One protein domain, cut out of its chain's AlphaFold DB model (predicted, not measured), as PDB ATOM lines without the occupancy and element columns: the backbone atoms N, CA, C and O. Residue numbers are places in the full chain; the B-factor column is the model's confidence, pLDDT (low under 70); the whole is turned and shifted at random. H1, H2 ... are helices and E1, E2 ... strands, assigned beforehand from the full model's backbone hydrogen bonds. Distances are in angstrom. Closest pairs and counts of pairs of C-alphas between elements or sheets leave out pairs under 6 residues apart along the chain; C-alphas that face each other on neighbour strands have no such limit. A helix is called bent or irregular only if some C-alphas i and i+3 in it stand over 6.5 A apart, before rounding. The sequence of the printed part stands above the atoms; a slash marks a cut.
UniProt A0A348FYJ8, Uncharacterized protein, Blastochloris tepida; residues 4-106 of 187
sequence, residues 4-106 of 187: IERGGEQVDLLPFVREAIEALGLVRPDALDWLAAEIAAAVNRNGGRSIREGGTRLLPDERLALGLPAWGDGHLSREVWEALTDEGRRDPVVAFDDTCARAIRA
ATOM      1  N   ILE A   4      30.568  20.736 -10.806       88.25
ATOM      2  CA  ILE A   4      30.640  19.473 -10.058       88.25
ATOM      3  C   ILE A   4      32.019  18.845 -10.227       88.25
ATOM      4  O   ILE A   4      32.597  18.899 -11.315       88.25
ATOM      5  N   GLU A   5      32.519  18.226  -9.161       84.06
ATOM      6  CA  GLU A   5      33.805  17.535  -9.155       84.06
ATOM      7  C   GLU A   5      33.604  16.037  -8.949       84.06
ATOM      8  O   GLU A   5      32.921  15.601  -8.020       84.06
ATOM      9  N   ARG A   6      34.202  15.212  -9.812       78.69
ATOM     10  CA  ARG A   6      34.145  13.755  -9.652       78.69
ATOM     11  C   ARG A   6      35.397  13.091 -10.199       78.69
ATOM     12  O   ARG A   6      35.703  13.216 -11.379       78.69
ATOM     13  N   GLY A   7      36.107  12.350  -9.347       74.94
ATOM     14  CA  GLY A   7      37.287  11.578  -9.758       74.94
ATOM     15  C   GLY A   7      38.401  12.429 -10.382       74.94
ATOM     16  O   GLY A   7      39.062  11.967 -11.305       74.94
ATOM     17  N   GLY A   8      38.571  13.675  -9.922       81.06
ATOM     18  CA  GLY A   8      39.557  14.622 -10.458       81.06
ATOM     19  C   GLY A   8      39.139  15.327 -11.754       81.06
ATOM     20  O   GLY A   8      39.925  16.098 -12.297       81.06
ATOM     21  N   GLU A   9      37.925  15.090 -12.257       86.38
ATOM     22  CA  GLU A   9      37.351  15.838 -13.377       86.38
ATOM     23  C   GLU A   9      36.317  16.859 -12.895       86.38
ATOM     24  O   GLU A   9      35.604  16.635 -11.915       86.38
ATOM     25  N   GLN A  10      36.234  17.969 -13.625       92.06
ATOM     26  CA  GLN A  10      35.311  19.070 -13.381       92.06
ATOM     27  C   GLN A  10      34.419  19.296 -14.600       92.06
ATOM     28  O   GLN A  10      34.870  19.176 -15.746       92.06
ATOM     29  N   VAL A  11      33.161  19.660 -14.356       94.50
ATOM     30  CA  VAL A  11      32.241  20.098 -15.411       94.50
ATOM     31  C   VAL A  11      31.347  21.235 -14.922       94.50
ATOM     32  O   VAL A  11      30.824  21.189 -13.808       94.50
ATOM     33  N   ASP A  12      31.185  22.255 -15.766       96.06
ATOM     34  CA  ASP A  12      30.213  23.333 -15.570       96.06
ATOM     35  C   ASP A  12      28.792  22.806 -15.808       96.06
ATOM     36  O   ASP A  12      28.508  22.212 -16.849       96.06
ATOM     37  N   LEU A  13      27.896  23.013 -14.840       96.19
ATOM     38  CA  LEU A  13      26.511  22.559 -14.920       96.19
ATOM     39  C   LEU A  13      25.627  23.403 -15.835       96.19
ATOM     40  O   LEU A  13      24.577  22.920 -16.255       96.19
ATOM     41  N   LEU A  14      26.013  24.640 -16.145       96.75
ATOM     42  CA  LEU A  14      25.161  25.585 -16.866       96.75
ATOM     43  C   LEU A  14      24.566  25.042 -18.184       96.75
ATOM     44  O   LEU A  14      23.353  25.173 -18.360       96.75
ATOM     45  N   PRO A  15      25.325  24.390 -19.092       96.50
ATOM     46  CA  PRO A  15      24.738  23.817 -20.308       96.50
ATOM     47  C   PRO A  15      23.722  22.698 -20.027       96.50
ATOM     48  O   PRO A  15      22.734  22.582 -20.745       96.50
ATOM     49  N   PHE A  16      23.921  21.906 -18.970       96.31
ATOM     50  CA  PHE A  16      23.034  20.787 -18.627       96.31
ATOM     51  C   PHE A  16      21.751  21.253 -17.940       96.31
ATOM     52  O   PHE A  16      20.687  20.688 -18.166       96.31
ATOM     53  N   VAL A  17      21.836  22.300 -17.116       97.56
ATOM     54  CA  VAL A  17      20.651  22.912 -16.502       97.56
ATOM     55  C   VAL A  17      19.825  23.649 -17.549       97.56
ATOM     56  O   VAL A  17      18.603  23.548 -17.532       97.56
ATOM     57  N   ARG A  18      20.477  24.332 -18.499       97.69
ATOM     58  CA  ARG A  18      19.796  24.964 -19.634       97.69
ATOM     59  C   ARG A  18      19.009  23.936 -20.444       97.69
ATOM     60  O   ARG A  18      17.816  24.127 -20.643       97.69
ATOM     61  N   GLU A  19      19.659  22.840 -20.834       95.44
ATOM     62  CA  GLU A  19      19.003  21.744 -21.555       95.44
ATOM     63  C   GLU A  19      17.805  21.197 -20.773       95.44
ATOM     64  O   GLU A  19      16.736  21.011 -21.347       95.44
ATOM     65  N   ALA A  20      17.940  20.999 -19.459       96.25
ATOM     66  CA  ALA A  20      16.850  20.467 -18.653       96.25
ATOM     67  C   ALA A  20      15.656  21.426 -18.533       96.25
ATOM     68  O   ALA A  20      14.507  20.983 -18.601       96.25
ATOM     69  N   ILE A  21      15.918  22.728 -18.390       97.25
ATOM     70  CA  ILE A  21      14.883  23.768 -18.390       97.25
ATOM     71  C   ILE A  21      14.148  23.789 -19.735       97.25
ATOM     72  O   ILE A  21      12.919  23.767 -19.757       97.25
ATOM     73  N   GLU A  22      14.888  23.792 -20.845       95.62
ATOM     74  CA  GLU A  22      14.327  23.833 -22.200       95.62
ATOM     75  C   GLU A  22      13.522  22.569 -22.528       95.62
ATOM     76  O   GLU A  22      12.443  22.660 -23.111       95.62
ATOM     77  N   ALA A  23      14.009  21.394 -22.121       93.75
ATOM     78  CA  ALA A  23      13.365  20.119 -22.416       93.75
ATOM     79  C   ALA A  23      12.077  19.885 -21.615       93.75
ATOM     80  O   ALA A  23      11.162  19.232 -22.117       93.75
ATOM     81  N   LEU A  24      12.010  20.361 -20.367       95.31
ATOM     82  CA  LEU A  24      10.882  20.075 -19.474       95.31
ATOM     83  C   LEU A  24       9.886  21.233 -19.365       95.31
ATOM     84  O   LEU A  24       8.703  20.984 -19.154       95.31
ATOM     85  N   GLY A  25      10.333  22.489 -19.474       97.00
ATOM     86  CA  GLY A  25       9.467  23.668 -19.337       97.00
ATOM     87  C   GLY A  25       8.871  23.877 -17.934       97.00
ATOM     88  O   GLY A  25       7.928  24.651 -17.762       97.00
ATOM     89  N   LEU A  26       9.397  23.186 -16.918       97.75
ATOM     90  CA  LEU A  26       8.857  23.185 -15.550       97.75
ATOM     91  C   LEU A  26       9.505  24.231 -14.630       97.75
ATOM     92  O   LEU A  26       8.933  24.616 -13.612       97.75
ATOM     93  N   VAL A  27      10.694  24.704 -14.997       97.94
ATOM     94  CA  VAL A  27      11.459  25.734 -14.287       97.94
ATOM     95  C   VAL A  27      11.656  26.916 -15.228       97.94
ATOM     96  O   VAL A  27      11.819  26.744 -16.435       97.94
ATOM     97  N   ARG A  28      11.606  28.131 -14.692       98.44
ATOM     98  CA  ARG A  28      11.754  29.358 -15.466       98.44
ATOM     99  C   ARG A  28      13.199  29.526 -15.958       98.44
ATOM    100  O   ARG A  28      14.135  29.258 -15.202       98.44
ATOM    101  N   PRO A  29      13.416  30.046 -17.181       98.12
ATOM    102  CA  PRO A  29      14.763  30.264 -17.719       98.12
ATOM    103  C   PRO A  29      15.651  31.204 -16.894       98.12
ATOM    104  O   PRO A  29      16.870  31.039 -16.885       98.12
ATOM    105  N   ASP A  30      15.071  32.172 -16.185       97.88
ATOM    106  CA  ASP A  30      15.814  33.112 -15.338       97.88
ATOM    107  C   ASP A  30      16.351  32.482 -14.042       97.88
ATOM    108  O   ASP A  30      17.277  33.022 -13.439       97.88
ATOM    109  N   ALA A  31      15.862  31.299 -13.658       96.88
ATOM    110  CA  ALA A  31      16.390  30.528 -12.534       96.88
ATOM    111  C   ALA A  31      17.654  29.714 -12.882       96.88
ATOM    112  O   ALA A  31      18.255  29.121 -11.985       96.88
ATOM    113  N   LEU A  32      18.079  29.682 -14.156       97.56
ATOM    114  CA  LEU A  32      19.186  28.857 -14.669       97.56
ATOM    115  C   LEU A  32      20.455  28.941 -13.811       97.56
ATOM    116  O   LEU A  32      21.016  27.929 -13.387       97.56
ATOM    117  N   ASP A  33      20.908  30.163 -13.564       96.62
ATOM    118  CA  ASP A  33      22.178  30.442 -12.902       96.62
ATOM    119  C   ASP A  33      22.182  30.040 -11.425       96.62
ATOM    120  O   ASP A  33      23.190  29.544 -10.908       96.62
ATOM    121  N   TRP A  34      21.052  30.267 -10.759       95.25
ATOM    122  CA  TRP A  34      20.830  29.882  -9.373       95.25
ATOM    123  C   TRP A  34      20.717  28.360  -9.249       95.25
ATOM    124  O   TRP A  34      21.442  27.755  -8.461       95.25
ATOM    125  N   LEU A  35      19.910  27.722 -10.101       95.56
ATOM    126  CA  LEU A  35      19.704  26.276 -10.087       95.56
ATOM    127  C   LEU A  35      21.013  25.512 -10.337       95.56
ATOM    128  O   LEU A  35      21.316  24.548  -9.636       95.56
ATOM    129  N   ALA A  36      21.842  25.975 -11.279       96.38
ATOM    130  CA  ALA A  36      23.166  25.398 -11.509       96.38
ATOM    131  C   ALA A  36      24.079  25.499 -10.276       96.38
ATOM    132  O   ALA A  36      24.847  24.575  -9.997       96.38
ATOM    133  N   ALA A  37      23.999  26.592  -9.515       93.56
ATOM    134  CA  ALA A  37      24.772  26.744  -8.286       93.56
ATOM    135  C   ALA A  37      24.268  25.815  -7.169       93.56
ATOM    136  O   ALA A  37      25.085  25.172  -6.507       93.56
ATOM    137  N   GLU A  38      22.951  25.697  -6.993       93.06
ATOM    138  CA  GLU A  38      22.350  24.823  -5.979       93.06
ATOM    139  C   GLU A  38      22.619  23.341  -6.258       93.06
ATOM    140  O   GLU A  38      23.020  22.603  -5.352       93.06
ATOM    141  N   ILE A  39      22.499  22.905  -7.519       93.69
ATOM    142  CA  ILE A  39      22.838  21.533  -7.915       93.69
ATOM    143  C   ILE A  39      24.323  21.257  -7.646       93.69
ATOM    144  O   ILE A  39      24.649  20.245  -7.026       93.69
ATOM    145  N   ALA A  40      25.230  22.151  -8.059       92.38
ATOM    146  CA  ALA A  40      26.663  21.969  -7.824       92.38
ATOM    147  C   ALA A  40      26.988  21.877  -6.329       92.38
ATOM    148  O   ALA A  40      27.717  20.981  -5.899       92.38
ATOM    149  N   ALA A  41      26.414  22.774  -5.524       89.81
ATOM    150  CA  ALA A  41      26.591  22.771  -4.080       89.81
ATOM    151  C   ALA A  41      26.071  21.472  -3.447       89.81
ATOM    152  O   ALA A  41      26.722  20.909  -2.570       89.81
ATOM    153  N   ALA A  42      24.914  20.969  -3.879       88.94
ATOM    154  CA  ALA A  42      24.360  19.721  -3.366       88.94
ATOM    155  C   ALA A  42      25.198  18.494  -3.754       88.94
ATOM    156  O   ALA A  42      25.508  17.679  -2.885       88.94
ATOM    157  N   VAL A  43      25.609  18.385  -5.021       88.50
ATOM    158  CA  VAL A  43      26.409  17.256  -5.521       88.50
ATOM    159  C   VAL A  43      27.774  17.203  -4.833       88.50
ATOM    160  O   VAL A  43      28.170  16.142  -4.354       88.50
ATOM    161  N   ASN A  44      28.470  18.337  -4.711       87.81
ATOM    162  CA  ASN A  44      29.813  18.371  -4.123       87.81
ATOM    163  C   ASN A  44      29.821  18.170  -2.599       87.81
ATOM    164  O   ASN A  44      30.826  17.725  -2.051       87.81
ATOM    165  N   ARG A  45      28.716  18.466  -1.898       82.62
ATOM    166  CA  ARG A  45      28.590  18.213  -0.448       82.62
ATOM    167  C   ARG A  45      28.464  16.727  -0.088       82.62
ATOM    168  O   ARG A  45      28.576  16.399   1.085       82.62
ATOM    169  N   ASN A  46      28.269  15.837  -1.067       67.12
ATOM    170  CA  ASN A  46      28.223  14.381  -0.878       67.12
ATOM    171  C   ASN A  46      27.119  13.879   0.095       67.12
ATOM    172  O   ASN A  46      27.291  12.866   0.768       67.12
ATOM    173  N   GLY A  47      25.958  14.551   0.114       60.16
ATOM    174  CA  GLY A  47      24.728  14.094   0.784       60.16
ATOM    175  C   GLY A  47      24.386  14.807   2.103       60.16
ATOM    176  O   GLY A  47      25.262  15.236   2.843       60.16
ATOM    177  N   GLY A  48      23.082  14.949   2.384       58.81
ATOM    178  CA  GLY A  48      22.545  15.420   3.674       58.81
ATOM    179  C   GLY A  48      21.353  16.378   3.570       58.81
ATOM    180  O   GLY A  48      20.457  16.321   4.404       58.81
ATOM    181  N   ARG A  49      21.303  17.218   2.530       65.56
ATOM    182  CA  ARG A  49      20.223  18.194   2.317       65.56
ATOM    183  C   ARG A  49      19.663  18.075   0.903       65.56
ATOM    184  O   ARG A  49      20.447  18.031  -0.046       65.56
ATOM    185  N   SER A  50      18.337  18.025   0.753       81.88
ATOM    186  CA  SER A  50      17.716  18.060  -0.578       81.88
ATOM    187  C   SER A  50      18.013  19.396  -1.267       81.88
ATOM    188  O   SER A  50      18.035  20.439  -0.616       81.88
ATOM    189  N   ILE A  51      18.200  19.387  -2.593       87.62
ATOM    190  CA  ILE A  51      18.358  20.612  -3.404       87.62
ATOM    191  C   ILE A  51      17.142  21.528  -3.208       87.62
ATOM    192  O   ILE A  51      17.277  22.745  -3.161       87.62
ATOM    193  N   ARG A  52      15.958  20.935  -2.993       86.94
ATOM    194  CA  ARG A  52      14.701  21.656  -2.742       86.94
ATOM    195  C   ARG A  52      14.686  22.460  -1.442       86.94
ATOM    196  O   ARG A  52      13.793  23.271  -1.226       86.94
ATOM    197  N   GLU A  53      15.645  22.215  -0.557       83.69
ATOM    198  CA  GLU A  53      15.832  22.992   0.664       83.69
ATOM    199  C   GLU A  53      16.850  24.125   0.488       83.69
ATOM    200  O   GLU A  53      17.136  24.838   1.450       83.69
ATOM    201  N   GLY A  54      17.422  24.295  -0.707       76.19
ATOM    202  CA  GLY A  54      18.262  25.440  -1.038       76.19
ATOM    203  C   GLY A  54      17.455  26.729  -0.905       76.19
ATOM    204  O   GLY A  54      16.572  26.991  -1.719       76.19
ATOM    205  N   GLY A  55      17.716  27.497   0.154       85.06
ATOM    206  CA  GLY A  55      17.037  28.760   0.444       85.06
ATOM    207  C   GLY A  55      16.149  28.740   1.692       85.06
ATOM    208  O   GLY A  55      16.395  28.009   2.661       85.06
ATOM    209  N   THR A  56      15.130  29.594   1.667       89.56
ATOM    210  CA  THR A  56      14.224  29.900   2.774       89.56
ATOM    211  C   THR A  56      13.048  28.935   2.780       89.56
ATOM    212  O   THR A  56      12.244  28.907   1.851       89.56
ATOM    213  N   ARG A  57      12.924  28.124   3.833       89.19
ATOM    214  CA  ARG A  57      11.830  27.151   3.958       89.19
ATOM    215  C   ARG A  57      10.475  27.858   4.029       89.19
ATOM    216  O   ARG A  57      10.305  28.746   4.857       89.19
ATOM    217  N   LEU A  58       9.511  27.392   3.232       89.56
ATOM    218  CA  LEU A  58       8.120  27.836   3.342       89.56
ATOM    219  C   LEU A  58       7.504  27.379   4.671       89.56
ATOM    220  O   LEU A  58       7.556  26.191   5.019       89.56
ATOM    221  N   LEU A  59       6.904  28.322   5.390       90.62
ATOM    222  CA  LEU A  59       6.135  28.083   6.606       90.62
ATOM    223  C   LEU A  59       4.790  27.404   6.283       90.62
ATOM    224  O   LEU A  59       4.302  27.520   5.157       90.62
ATOM    225  N   PRO A  60       4.151  26.714   7.249       90.56
ATOM    226  CA  PRO A  60       2.868  26.042   7.025       90.56
ATOM    227  C   PRO A  60       1.784  26.951   6.424       90.56
ATOM    228  O   PRO A  60       1.127  26.554   5.463       90.56
ATOM    229  N   ASP A  61       1.655  28.183   6.921       93.00
ATOM    230  CA  ASP A  61       0.655  29.145   6.435       93.00
ATOM    231  C   ASP A  61       0.946  29.603   4.999       93.00
ATOM    232  O   ASP A  61       0.034  29.728   4.181       93.00
ATOM    233  N   GLU A  62       2.224  29.788   4.655       92.38
ATOM    234  CA  GLU A  62       2.643  30.127   3.292       92.38
ATOM    235  C   GLU A  62       2.352  28.979   2.327       92.38
ATOM    236  O   GLU A  62       1.881  29.200   1.216       92.38
ATOM    237  N   ARG A  63       2.583  27.734   2.757       92.06
ATOM    238  CA  ARG A  63       2.259  26.548   1.957       92.06
ATOM    239  C   ARG A  63       0.764  26.470   1.671       92.06
ATOM    240  O   ARG A  63       0.392  26.269   0.518       92.06
ATOM    241  N   LEU A  64      -0.075  26.689   2.684       91.38
ATOM    242  CA  LEU A  64      -1.529  26.713   2.518       91.38
ATOM    243  C   LEU A  64      -1.975  27.812   1.548       91.38
ATOM    244  O   LEU A  64      -2.800  27.547   0.675       91.38
ATOM    245  N   ALA A  65      -1.393  29.011   1.640       92.88
ATOM    246  CA  ALA A  65      -1.681  30.113   0.719       92.88
ATOM    247  C   ALA A  65      -1.312  29.791  -0.744       92.88
ATOM    248  O   ALA A  65      -1.919  30.327  -1.668       92.88
ATOM    249  N   LEU A  66      -0.348  28.891  -0.953       90.38
ATOM    250  CA  LEU A  66       0.089  28.407  -2.263       90.38
ATOM    251  C   LEU A  66      -0.641  27.129  -2.720       90.38
ATOM    252  O   LEU A  66      -0.282  26.555  -3.746       90.38
ATOM    253  N   GLY A  67      -1.653  26.666  -1.974       88.81
ATOM    254  CA  GLY A  67      -2.405  25.447  -2.292       88.81
ATOM    255  C   GLY A  67      -1.652  24.144  -1.998       88.81
ATOM    256  O   GLY A  67      -2.042  23.084  -2.484       88.81
ATOM    257  N   LEU A  68      -0.578  24.203  -1.209       88.81
ATOM    258  CA  LEU A  68       0.219  23.049  -0.801       88.81
ATOM    259  C   LEU A  68      -0.219  22.535   0.581       88.81
ATOM    260  O   LEU A  68      -0.661  23.319   1.425       88.81
ATOM    261  N   PRO A  69      -0.020  21.239   0.885       86.44
ATOM    262  CA  PRO A  69      -0.230  20.723   2.234       86.44
ATOM    263  C   PRO A  69       0.655  21.455   3.254       86.44
ATOM    264  O   PRO A  69       1.866  21.577   3.042       86.44
ATOM    265  N   ALA A  70       0.066  21.890   4.375       84.62
ATOM    266  CA  ALA A  70       0.774  22.538   5.489       84.62
ATOM    267  C   ALA A  70       1.923  21.670   6.034       84.62
ATOM    268  O   ALA A  70       3.005  22.170   6.343       84.62
ATOM    269  N   TRP A  71       1.682  20.358   6.086       79.00
ATOM    270  CA  TRP A  71       2.614  19.330   6.533       79.00
ATOM    271  C   TRP A  71       2.753  18.283   5.427       79.00
ATOM    272  O   TRP A  71       1.753  17.817   4.886       79.00
ATOM    273  N   GLY A  72       3.983  17.926   5.070       68.19
ATOM    274  CA  GLY A  72       4.252  16.891   4.078       68.19
ATOM    275  C   GLY A  72       5.742  16.719   3.818       68.19
ATOM    276  O   GLY A  72       6.540  17.624   4.078       68.19
ATOM    277  N   ASP A  73       6.094  15.566   3.257       65.62
ATOM    278  CA  ASP A  73       7.482  15.114   3.056       65.62
ATOM    279  C   ASP A  73       8.214  15.879   1.931       65.62
ATOM    280  O   ASP A  73       9.411  15.716   1.692       65.62
ATOM    281  N   GLY A  74       7.497  16.768   1.242       69.06
ATOM    282  CA  GLY A  74       8.015  17.656   0.209       69.06
ATOM    283  C   GLY A  74       8.500  18.987   0.775       69.06
ATOM    284  O   GLY A  74       7.797  19.999   0.659       69.06
ATOM    285  N   HIS A  75       9.697  19.008   1.370       79.94
ATOM    286  CA  HIS A  75      10.380  20.271   1.650       79.94
ATOM    287  C   HIS A  75      10.542  21.072   0.354       79.94
ATOM    288  O   HIS A  75      10.957  20.533  -0.672       79.94
ATOM    289  N   LEU A  76      10.167  22.350   0.421       88.19
ATOM    290  CA  LEU A  76      10.228  23.299  -0.681       88.19
ATOM    291  C   LEU A  76      10.627  24.656  -0.102       88.19
ATOM    292  O   LEU A  76       9.992  25.134   0.849       88.19
ATOM    293  N   SER A  77      11.690  25.246  -0.631       92.00
ATOM    294  CA  SER A  77      12.043  26.628  -0.336       92.00
ATOM    295  C   SER A  77      11.209  27.598  -1.174       92.00
ATOM    296  O   SER A  77      10.611  27.227  -2.191       92.00
ATOM    297  N   ARG A  78      11.154  28.856  -0.738       93.12
ATOM    298  CA  ARG A  78      10.498  29.936  -1.473       93.12
ATOM    299  C   ARG A  78      11.146  30.134  -2.843       93.12
ATOM    300  O   ARG A  78      10.446  30.265  -3.838       93.12
ATOM    301  N   GLU A  79      12.467  30.066  -2.898       94.56
ATOM    302  CA  GLU A  79      13.276  30.224  -4.102       94.56
ATOM    303  C   GLU A  79      12.966  29.118  -5.119       94.56
ATOM    304  O   GLU A  79      12.794  29.393  -6.304       94.56
ATOM    305  N   VAL A  80      12.789  27.874  -4.657       94.62
ATOM    306  CA  VAL A  80      12.330  26.772  -5.514       94.62
ATOM    307  C   VAL A  80      10.936  27.057  -6.070       94.62
ATOM    308  O   VAL A  80      10.711  26.890  -7.266       94.62
ATOM    309  N   TRP A  81       9.995  27.504  -5.235       95.12
ATOM    310  CA  TRP A  81       8.639  27.827  -5.688       95.12
ATOM    311  C   TRP A  81       8.607  28.963  -6.723       95.12
ATOM    312  O   TRP A  81       7.870  28.908  -7.713       95.12
ATOM    313  N   GLU A  82       9.417  29.997  -6.507       95.62
ATOM    314  CA  GLU A  82       9.547  31.145  -7.405       95.62
ATOM    315  C   GLU A  82      10.230  30.783  -8.728       95.62
ATOM    316  O   GLU A  82       9.899  31.377  -9.761       95.62
ATOM    317  N   ALA A  83      11.124  29.790  -8.705       97.12
ATOM    318  CA  ALA A  83      11.796  29.253  -9.882       97.12
ATOM    319  C   ALA A  83      10.877  28.407 -10.776       97.12
ATOM    320  O   ALA A  83      11.156  28.278 -11.966       97.12
ATOM    321  N   LEU A  84       9.793  27.827 -10.255       97.62
ATOM    322  CA  LEU A  84       8.876  27.002 -11.047       97.62
ATOM    323  C   LEU A  84       8.000  27.844 -11.986       97.62
ATOM    324  O   LEU A  84       7.580  28.957 -11.654       97.62
ATOM    325  N   THR A  85       7.690  27.285 -13.157       98.38
ATOM    326  CA  THR A  85       6.623  27.792 -14.033       98.38
ATOM    327  C   THR A  85       5.249  27.438 -13.463       98.38
ATOM    328  O   THR A  85       5.139  26.630 -12.540       98.38
ATOM    329  N   ASP A  86       4.175  27.994 -14.024       97.38
ATOM    330  CA  ASP A  86       2.817  27.635 -13.593       97.38
ATOM    331  C   ASP A  86       2.510  26.144 -13.806       97.38
ATOM    332  O   ASP A  86       1.830  25.534 -12.983       97.38
ATOM    333  N   GLU A  87       3.067  25.531 -14.856       97.06
ATOM    334  CA  GLU A  87       2.996  24.079 -15.054       97.06
ATOM    335  C   GLU A  87       3.779  23.336 -13.967       97.06
ATOM    336  O   GLU A  87       3.252  22.418 -13.339       97.06
ATOM    337  N   GLY A  88       5.015  23.768 -13.687       96.50
ATOM    338  CA  GLY A  88       5.847  23.179 -12.640       96.50
ATOM    339  C   GLY A  88       5.202  23.235 -11.254       96.50
ATOM    340  O   GLY A  88       5.355  22.306 -10.466       96.50
ATOM    341  N   ARG A  89       4.415  24.274 -10.963       95.88
ATOM    342  CA  ARG A  89       3.709  24.443  -9.682       95.88
ATOM    343  C   ARG A  89       2.562  23.458  -9.454       95.88
ATOM    344  O   ARG A  89       2.122  23.340  -8.313       95.88
ATOM    345  N   ARG A  90       2.086  22.740 -10.480       94.38
ATOM    346  CA  ARG A  90       1.049  21.703 -10.306       94.38
ATOM    347  C   ARG A  90       1.544  20.515  -9.485       94.38
ATOM    348  O   ARG A  90       0.775  19.949  -8.717       94.38
ATOM    349  N   ASP A  91       2.817  20.162  -9.642       93.06
ATOM    350  CA  ASP A  91       3.508  19.153  -8.836       93.06
ATOM    351  C   ASP A  91       4.946  19.629  -8.559       93.06
ATOM    352  O   ASP A  91       5.898  19.192  -9.212       93.06
ATOM    353  N   PRO A  92       5.120  20.583  -7.626       92.94
ATOM    354  CA  PRO A  92       6.350  21.365  -7.506       92.94
ATOM    355  C   PRO A  92       7.560  20.531  -7.093       92.94
ATOM    356  O   PRO A  92       8.685  20.818  -7.498       92.94
ATOM    357  N   VAL A  93       7.336  19.493  -6.285       91.94
ATOM    358  CA  VAL A  93       8.402  18.608  -5.813       91.94
ATOM    359  C   VAL A  93       8.925  17.773  -6.971       91.94
ATOM    360  O   VAL A  93      10.124  17.799  -7.237       91.94
ATOM    361  N   VAL A  94       8.029  17.083  -7.680       92.44
ATOM    362  CA  VAL A  94       8.405  16.227  -8.808       92.44
ATOM    363  C   VAL A  94       8.986  17.066  -9.942       92.44
ATOM    364  O   VAL A  94      10.026  16.717 -10.491       92.44
ATOM    365  N   ALA A  95       8.370  18.204 -10.260       94.81
ATOM    366  CA  ALA A  95       8.817  19.090 -11.327       94.81
ATOM    367  C   ALA A  95      10.252  19.598 -11.126       94.81
ATOM    368  O   ALA A  95      11.074  19.571 -12.051       94.81
ATOM    369  N   PHE A  96      10.567  20.042  -9.909       95.25
ATOM    370  CA  PHE A  96      11.908  20.504  -9.579       95.25
ATOM    371  C   PHE A  96      12.920  19.353  -9.562       95.25
ATOM    372  O   PHE A  96      14.020  19.484 -10.107       95.25
ATOM    373  N   ASP A  97      12.545  18.216  -8.976       94.00
ATOM    374  CA  ASP A  97      13.417  17.046  -8.870       94.00
ATOM    375  C   ASP A  97      13.756  16.438 -10.214       94.00
ATOM    376  O   ASP A  97      14.921  16.134 -10.458       94.00
ATOM    377  N   ASP A  98      12.775  16.304 -11.102       94.94
ATOM    378  CA  ASP A  98      12.986  15.793 -12.450       94.94
ATOM    379  C   ASP A  98      13.930  16.713 -13.234       94.94
ATOM    380  O   ASP A  98      14.840  16.233 -13.916       94.94
ATOM    381  N   THR A  99      13.781  18.034 -13.076       96.50
ATOM    382  CA  THR A  99      14.676  19.028 -13.692       96.50
ATOM    383  C   THR A  99      16.108  18.883 -13.176       96.50
ATOM    384  O   THR A  99      17.052  18.790 -13.967       96.50
ATOM    385  N   CYS A 100      16.286  18.786 -11.855       95.62
ATOM    386  CA  CYS A 100      17.595  18.561 -11.242       95.62
ATOM    387  C   CYS A 100      18.203  17.223 -11.677       95.62
ATOM    388  O   CYS A 100      19.365  17.164 -12.079       95.62
ATOM    389  N   ALA A 101      17.426  16.143 -11.612       94.19
ATOM    390  CA  ALA A 101      17.862  14.792 -11.931       94.19
ATOM    391  C   ALA A 101      18.283  14.669 -13.397       94.19
ATOM    392  O   ALA A 101      19.305  14.041 -13.682       94.19
ATOM    393  N   ARG A 102      17.559  15.313 -14.321       94.56
ATOM    394  CA  ARG A 102      17.942  15.384 -15.733       94.56
ATOM    395  C   ARG A 102      19.297  16.062 -15.915       94.56
ATOM    396  O   ARG A 102      20.188  15.462 -16.521       94.56
ATOM    397  N   ALA A 103      19.475  17.255 -15.347       95.75
ATOM    398  CA  ALA A 103      20.722  18.010 -15.452       95.75
ATOM    399  C   ALA A 103      21.908  17.245 -14.838       95.75
ATOM    400  O   ALA A 103      22.954  17.091 -15.473       95.75
ATOM    401  N   ILE A 104      21.731  16.692 -13.632       94.06
ATOM    402  CA  ILE A 104      22.748  15.883 -12.942       94.06
ATOM    403  C   ILE A 104      23.116  14.664 -13.785       94.06
ATOM    404  O   ILE A 104      24.299  14.376 -13.974       94.06
ATOM    405  N   ARG A 105      22.120  13.943 -14.308       92.50
ATOM    406  CA  ARG A 105      22.356  12.746 -15.116       92.50
ATOM    407  C   ARG A 105      23.138  13.076 -16.384       92.50
ATOM    408  O   ARG A 105      24.100  12.370 -16.684       92.50
ATOM    409  N   ALA A 106      22.766  14.141 -17.090       92.94
ATOM    410  CA  ALA A 106      23.456  14.580 -18.299       92.94
ATOM    411  C   ALA A 106      24.915  14.980 -18.007       92.94
ATOM    412  O   ALA A 106      25.834  14.507 -18.680       92.94
TER     413      ALA A 106
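What this domain is: This is residues 4 to 106 of the 187 residues of an uncharacterized protein of Blastochloris tepida (UniProt A0A348FYJ8). What does the model look like? Three helices, H1, H2 and H5, make a core with their centres in a triangle; the small strand hairpin E1 and E2 lies at one end of the long axis, and short H3, between two long links, at the other, while short H4 sits near H2 and H5. What is it built of? The printed part has 103 residues with two named strands, antiparallel, and five named helices, in the order E1 E2 H1 H2 H3 H4 H5, mostly helix. It is compact, with a radius of gyration of the C-alphas of 13.6 A, and elongated, spanning 45 by 28 by 17 A.

How they stand to each other: How do the strands pair? E1, residues 4 to 6, and E2, residues 9 to 12, form an antiparallel hairpin; N 6 and O 9, 2.9 A apart, are within hydrogen-bond range. What does H1, residues 14 to 24, touch? It touches residues 29 to 36 alone of H2, residues 29 to 44, at a steep tilt of 61 degrees, opposite ways; the closest C-alphas are those of Leu 14 and Ala 36, 5.7 A. It touches H5, residues 92 to 106, at a steep tilt of 49 degrees, opposite ways; the closest C-alphas are those of Phe 16 and Ala 103, 4.8 A. Where are the short helices? H3, residues 60 to 65, touches no helix. H4, residues 78 to 83, is close but not clearly touching H2, the closest C-alphas being those of Ala 31 and Ala 83, 5.5 A. Are the helix backbones whole? Every O i to N i+4 pair is within hydrogen-bond range in H1, H3, H4 and H5, and 10 of 12 in H2, which is irregular: C-alphas 30 and 33 are 7.3 A apart.

Where its parts are: Where are the anchors? E1 begins at C-alpha 4 (30.640, 19.473, -10.058), and H5 ends at C-alpha 106 (23.456, 14.580, -18.299). How long are the longer helices? From first to last C-alpha H1 measures 15.5 A, H2 23.5 A and H5 21.3 A.

The domain as a whole: Is anything cut? The printed part has no cut; the links H2 to H3 and H3 to H4 are long. Where is confidence low? Residues 46 to 49 and 72 to 74 have pLDDT under 70.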